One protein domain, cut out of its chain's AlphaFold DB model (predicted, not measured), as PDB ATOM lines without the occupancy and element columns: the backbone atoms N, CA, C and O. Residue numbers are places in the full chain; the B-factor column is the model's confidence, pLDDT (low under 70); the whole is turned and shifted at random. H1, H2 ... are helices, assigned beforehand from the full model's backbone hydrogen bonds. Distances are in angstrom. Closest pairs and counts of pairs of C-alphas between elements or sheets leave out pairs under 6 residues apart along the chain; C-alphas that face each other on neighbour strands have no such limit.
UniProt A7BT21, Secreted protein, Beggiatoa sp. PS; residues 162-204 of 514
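This is residues 162 to 204 of the 514 residues of the protein "Secreted protein" of Beggiatoa sp. PS (UniProt A7BT21). Two short helices, H1 and H2, lie side by side as a helical hairpin, and a long tail with no named element, residues 185 to 204, leaves the end of H2 and folds back over one side of the pair, with residues 200 to 202 returning toward the start of H2. The printed part has 43 residues with two named helices, H1 then H2 along the chain, and no named strand. Its class is all helix, though under half of the residues, 19 of 43, are in named elements. The whole is compact, with a radius of gyration of the C-alphas of 8.9 A, and rounded, spanning 20 by 19 by 18 A.

The longest helix is H2, residues 175 to 184. It touches H1, residues 162 to 170, with 4 pairs of C-alphas within 8 A. The closest C-alphas of the two are those of Ala 178 and Ile 168, 5.9 A apart. Their lines stand at a shallow tilt of 31 degrees, and they run opposite ways. Their centres are 11.0 A apart. In H1 and H2 every O i to N i+4 pair is within hydrogen-bond range.

H2 has 10 residues, from Ala 175 to Glu 184, and measures 14.4 A from first to last C-alpha. C-alpha 175 is at (-40.325, 47.825, -30.008) and C-alpha 184 at (-36.946, 34.145, -32.927). H1 has 9 residues, from Glu 162 to Glu 170, and measures 12.2 A. C-alpha 162 is at (-51.568, 34.473, -31.362).

The C-alphas farthest apart are those of Ala 171 and Ala 190, at 21.5 A. The printed part has no cut, and the link from H1 to H2, 4 residues, is tight. The C-alphas of residues 185 to 204 lie 5 to 12 A from the mean of all C-alphas. The mean pLDDT of the printed part is 88.7, and residues 203 to 204 are under 70.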
ATOM      1  N   GLU A 162     -50.800  33.741 -32.371       91.81
ATOM      2  CA  GLU A 162     -51.568  34.473 -31.362       91.81
ATOM      3  C   GLU A 162     -50.865  34.431 -29.993       91.81
ATOM      4  O   GLU A 162     -50.699  35.486 -29.393       91.81
ATOM      5  N   GLN A 163     -50.337  33.277 -29.558       91.69
ATOM      6  CA  GLN A 163     -49.535  33.168 -28.326       91.69
ATOM      7  C   GLN A 163     -48.258  34.018 -28.378       91.69
ATOM      8  O   GLN A 163     -47.991  34.754 -27.436       91.69
ATOM      9  N   VAL A 164     -47.501  33.997 -29.485       91.50
ATOM     10  CA  VAL A 164     -46.282  34.829 -29.617       91.50
ATOM     11  C   VAL A 164     -46.602  36.312 -29.397       91.50
ATOM     12  O   VAL A 164     -45.878  37.007 -28.689       91.50
ATOM     13  N   VAL A 165     -47.703  36.807 -29.972       92.06
ATOM     14  CA  VAL A 165     -48.112  38.211 -29.816       92.06
ATOM     15  C   VAL A 165     -48.657  38.500 -28.414       92.06
ATOM     16  O   VAL A 165     -48.372  39.575 -27.892       92.06
ATOM     17  N   THR A 166     -49.381  37.564 -27.792       93.44
ATOM     18  CA  THR A 166     -49.826  37.678 -26.392       93.44
ATOM     19  C   THR A 166     -48.632  37.829 -25.450       93.44
ATOM     20  O   THR A 166     -48.540  38.845 -24.766       93.44
ATOM     21  N   ASN A 167     -47.654  36.919 -25.513       92.44
ATOM     22  CA  ASN A 167     -46.462  36.945 -24.658       92.44
ATOM     23  C   ASN A 167     -45.671  38.265 -24.801       92.44
ATOM     24  O   ASN A 167     -45.210  38.829 -23.812       92.44
ATOM     25  N   ILE A 168     -45.545  38.795 -26.027       93.31
ATOM     26  CA  ILE A 168     -44.875  40.085 -26.294       93.31
ATOM     27  C   ILE A 168     -45.625  41.272 -25.662       93.31
ATOM     28  O   ILE A 168     -44.995  42.250 -25.256       93.31
ATOM     29  N   VAL A 169     -46.959  41.217 -25.610       92.19
ATOM     30  CA  VAL A 169     -47.800  42.270 -25.020       92.19
ATOM     31  C   VAL A 169     -47.824  42.179 -23.494       92.19
ATOM     32  O   VAL A 169     -47.750  43.213 -22.836       92.19
ATOM     33  N   GLU A 170     -47.892  40.972 -22.933       92.62
ATOM     34  CA  GLU A 170     -47.941  40.739 -21.483       92.62
ATOM     35  C   GLU A 170     -46.599  41.033 -20.800       92.62
ATOM     36  O   GLU A 170     -46.584  41.636 -19.731       92.62
ATOM     37  N   ALA A 171     -45.472  40.750 -21.460       92.00
ATOM     38  CA  ALA A 171     -44.138  41.139 -20.990       92.00
ATOM     39  C   ALA A 171     -43.794  42.638 -21.205       92.00
ATOM     40  O   ALA A 171     -42.641  43.029 -21.031       92.00
ATOM     41  N   GLU A 172     -44.759  43.474 -21.626       92.69
ATOM     42  CA  GLU A 172     -44.615  44.914 -21.936       92.69
ATOM     43  C   GLU A 172     -43.381  45.283 -22.801       92.69
ATOM     44  O   GLU A 172     -42.824  46.381 -22.676       92.69
ATOM     45  N   LEU A 173     -42.946  44.385 -23.699       92.31
ATOM     46  CA  LEU A 173     -41.665  44.505 -24.411       92.31
ATOM     47  C   LEU A 173     -41.538  45.812 -25.205       92.31
ATOM     48  O   LEU A 173     -42.497  46.322 -25.790       92.31
ATOM     49  N   ASN A 174     -40.323  46.349 -25.315       91.75
ATOM     50  CA  ASN A 174     -40.091  47.507 -26.173       91.75
ATOM     51  C   ASN A 174     -40.089  47.113 -27.669       91.75
ATOM     52  O   ASN A 174     -40.018  45.941 -28.030       91.75
ATOM     53  N   ALA A 175     -40.178  48.092 -28.573       89.94
ATOM     54  CA  ALA A 175     -40.325  47.825 -30.008       89.94
ATOM     55  C   ALA A 175     -39.144  47.061 -30.653       89.94
ATOM     56  O   ALA A 175     -39.347  46.430 -31.687       89.94
ATOM     57  N   GLU A 176     -37.939  47.108 -30.080       91.50
ATOM     58  CA  GLU A 176     -36.774  46.336 -30.543       91.50
ATOM     59  C   GLU A 176     -36.855  44.879 -30.043       91.50
ATOM     60  O   GLU A 176     -36.699  43.948 -30.832       91.50
ATOM     61  N   GLU A 177     -37.216  44.677 -28.770       91.19
ATOM     62  CA  GLU A 177     -37.444  43.360 -28.145       91.19
ATOM     63  C   GLU A 177     -38.617  42.609 -28.797       91.19
ATOM     64  O   GLU A 177     -38.493  41.437 -29.142       91.19
ATOM     65  N   ALA A 178     -39.731  43.298 -29.064       90.56
ATOM     66  CA  ALA A 178     -40.891  42.747 -29.766       90.56
ATOM     67  C   ALA A 178     -40.558  42.277 -31.195       90.56
ATOM     68  O   ALA A 178     -41.123  41.297 -31.676       90.56
ATOM     69  N   ILE A 179     -39.639  42.961 -31.887       91.38
ATOM     70  CA  ILE A 179     -39.163  42.545 -33.214       91.38
ATOM     71  C   ILE A 179     -38.218  41.344 -33.097       91.38
ATOM     72  O   ILE A 179     -38.297  40.435 -33.922       91.38
ATOM     73  N   GLN A 180     -37.359  41.305 -32.075       93.06
ATOM     74  CA  GLN A 180     -36.494  40.154 -31.815       93.06
ATOM     75  C   GLN A 180     -37.315  38.887 -31.517       93.06
ATOM     76  O   GLN A 180     -37.116  37.887 -32.200       93.06
ATOM     77  N   ALA A 181     -38.288  38.953 -30.606       91.25
ATOM     78  CA  ALA A 181     -39.144  37.819 -30.245       91.25
ATOM     79  C   ALA A 181     -39.951  37.263 -31.439       91.25
ATOM     80  O   ALA A 181     -40.089  36.050 -31.587       91.25
ATOM     81  N   LEU A 182     -40.433  38.131 -32.341       92.56
ATOM     82  CA  LEU A 182     -41.066  37.692 -33.592       92.56
ATOM     83  C   LEU A 182     -40.082  36.956 -34.511       92.56
ATOM     84  O   LEU A 182     -40.411  35.883 -35.013       92.56
ATOM     85  N   ASN A 183     -38.872  37.495 -34.701       93.00
ATOM     86  CA  ASN A 183     -37.845  36.862 -35.534       93.00
ATOM     87  C   ASN A 183     -37.379  35.512 -34.956       93.00
ATOM     88  O   ASN A 183     -37.132  34.581 -35.720       93.00
ATOM     89  N   GLU A 184     -37.279  35.394 -33.629       93.75
ATOM     90  CA  GLU A 184     -36.946  34.145 -32.927       93.75
ATOM     91  C   GLU A 184     -38.059  33.094 -33.080       93.75
ATOM     92  O   GLU A 184     -37.762  31.923 -33.301       93.75
ATOM     93  N   ALA A 185     -39.327  33.518 -33.110       91.44
ATOM     94  CA  ALA A 185     -40.466  32.680 -33.497       91.44
ATOM     95  C   ALA A 185     -40.587  32.430 -35.023       91.44
ATOM     96  O   ALA A 185     -41.560  31.826 -35.474       91.44
ATOM     97  N   GLY A 186     -39.642  32.910 -35.843       92.94
ATOM     98  CA  GLY A 186     -39.656  32.751 -37.304       92.94
ATOM     99  C   GLY A 186     -40.722  33.577 -38.043       92.94
ATOM    100  O   GLY A 186     -41.004  33.305 -39.211       92.94
ATOM    101  N   LEU A 187     -41.317  34.577 -37.386       92.25
ATOM    102  CA  LEU A 187     -42.408  35.410 -37.897       92.25
ATOM    103  C   LEU A 187     -41.918  36.812 -38.268       92.25
ATOM    104  O   LEU A 187     -41.174  37.443 -37.520       92.25
ATOM    105  N   THR A 188     -42.419  37.373 -39.370       91.06
ATOM    106  CA  THR A 188     -42.272  38.811 -39.642       91.06
ATOM    107  C   THR A 188     -43.555  39.563 -39.291       91.06
ATOM    108  O   THR A 188     -44.655  39.010 -39.305       91.06
ATOM    109  N   ILE A 189     -43.451  40.879 -39.069       86.88
ATOM    110  CA  ILE A 189     -44.621  41.755 -38.851       86.88
ATOM    111  C   ILE A 189     -45.638  41.641 -40.009       86.88
ATOM    112  O   ILE A 189     -46.834  41.840 -39.802       86.88
ATOM    113  N   ALA A 190     -45.187  41.308 -41.226       86.50
ATOM    114  CA  ALA A 190     -46.043  41.171 -42.404       86.50
ATOM    115  C   ALA A 190     -46.873  39.872 -42.434       86.50
ATOM    116  O   ALA A 190     -47.875  39.826 -43.153       86.50
ATOM    117  N   ASP A 191     -46.490  38.853 -41.659       88.44
ATOM    118  CA  ASP A 191     -47.224  37.585 -41.530       88.44
ATOM    119  C   ASP A 191     -48.362  37.685 -40.496       88.44
ATOM    120  O   ASP A 191     -49.340  36.934 -40.548       88.44
ATOM    121  N   LEU A 192     -48.273  38.663 -39.589       89.94
ATOM    122  CA  LEU A 192     -49.290  38.965 -38.585       89.94
ATOM    123  C   LEU A 192     -50.538  39.614 -39.202       89.94
ATOM    124  O   LEU A 192     -50.458  40.403 -40.145       89.94
ATOM    125  N   SER A 193     -51.707  39.362 -38.610       91.06
ATOM    126  CA  SER A 193     -52.953  40.032 -39.003       91.06
ATOM    127  C   SER A 193     -52.938  41.530 -38.650       91.06
ATOM    128  O   SER A 193     -52.276  41.941 -37.699       91.06
ATOM    129  N   GLU A 194     -53.733  42.356 -39.350       88.50
ATOM    130  CA  GLU A 194     -53.892  43.787 -39.007       88.50
ATOM    131  C   GLU A 194     -54.329  44.004 -37.539       88.50
ATOM    132  O   GLU A 194     -54.088  45.070 -36.979       88.50
ATOM    133  N   GLU A 195     -54.982  43.020 -36.912       89.25
ATOM    134  CA  GLU A 195     -55.463  43.075 -35.525       89.25
ATOM    135  C   GLU A 195     -54.351  42.753 -34.511       89.25
ATOM    136  O   GLU A 195     -54.257  43.420 -33.483       89.25
ATOM    137  N   LEU A 196     -53.444  41.823 -34.829       88.81
ATOM    138  CA  LEU A 196     -52.242  41.544 -34.031       88.81
ATOM    139  C   LEU A 196     -51.195  42.666 -34.174       88.81
ATOM    140  O   LEU A 196     -50.660  43.148 -33.177       88.81
ATOM    141  N   GLN A 197     -50.990  43.189 -35.390       89.12
ATOM    142  CA  GLN A 197     -50.114  44.349 -35.644       89.12
ATOM    143  C   GLN A 197     -50.532  45.619 -34.874       89.12
ATOM    144  O   GLN A 197     -49.706  46.500 -34.659       89.12
ATOM    145  N   GLN A 198     -51.806  45.739 -34.479       89.56
ATOM    146  CA  GLN A 198     -52.322  46.863 -33.683       89.56
ATOM    147  C   GLN A 198     -52.173  46.679 -32.165       89.56
ATOM    148  O   GLN A 198     -52.389  47.645 -31.432       89.56
ATOM    149  N   GLN A 199     -51.844  45.471 -31.701       88.12
ATOM    150  CA  GLN A 199     -51.617  45.163 -30.285       88.12
ATOM    151  C   GLN A 199     -50.135  45.290 -29.913       88.12
ATOM    152  O   GLN A 199     -49.819  45.739 -28.816       88.12
ATOM    153  N   LEU A 200     -49.237  44.978 -30.851       87.81
ATOM    154  CA  LEU A 200     -47.796  45.101 -30.649       87.81
ATOM    155  C   LEU A 200     -47.344  46.555 -30.378       87.81
ATOM    156  O   LEU A 200     -47.827  47.488 -31.030       87.81
ATOM    157  N   PRO A 201     -46.333  46.768 -29.513       79.06
ATOM    158  CA  PRO A 201     -45.832  48.093 -29.109       79.06
ATOM    159  C   PRO A 201     -44.999  48.826 -30.188       79.06
ATOM    160  O   PRO A 201     -44.279  49.789 -29.909       79.06
ATOM    161  N   ILE A 202     -45.106  48.410 -31.451       77.19
ATOM    162  CA  ILE A 202     -44.319  48.915 -32.579       77.19
ATOM    163  C   ILE A 202     -44.976  50.193 -33.123       77.19
ATOM    164  O   ILE A 202     -45.982  50.157 -33.834       77.19
ATOM    165  N   THR A 203     -44.411  51.365 -32.813       53.88
ATOM    166  CA  THR A 203     -44.982  52.648 -33.257       53.88
ATOM    167  C   THR A 203     -44.868  52.819 -34.775       53.88
ATOM    168  O   THR A 203     -43.810  53.176 -35.292       53.88
ATOM    169  N   ALA A 204     -45.970  52.584 -35.490       54.56
ATOM    170  CA  ALA A 204     -45.990  52.469 -36.945       54.56
ATOM    171  C   ALA A 204     -45.589  53.751 -37.714       54.56
ATOM    172  O   ALA A 204     -46.433  54.588 -38.051       54.56
TER     173      ALA A 204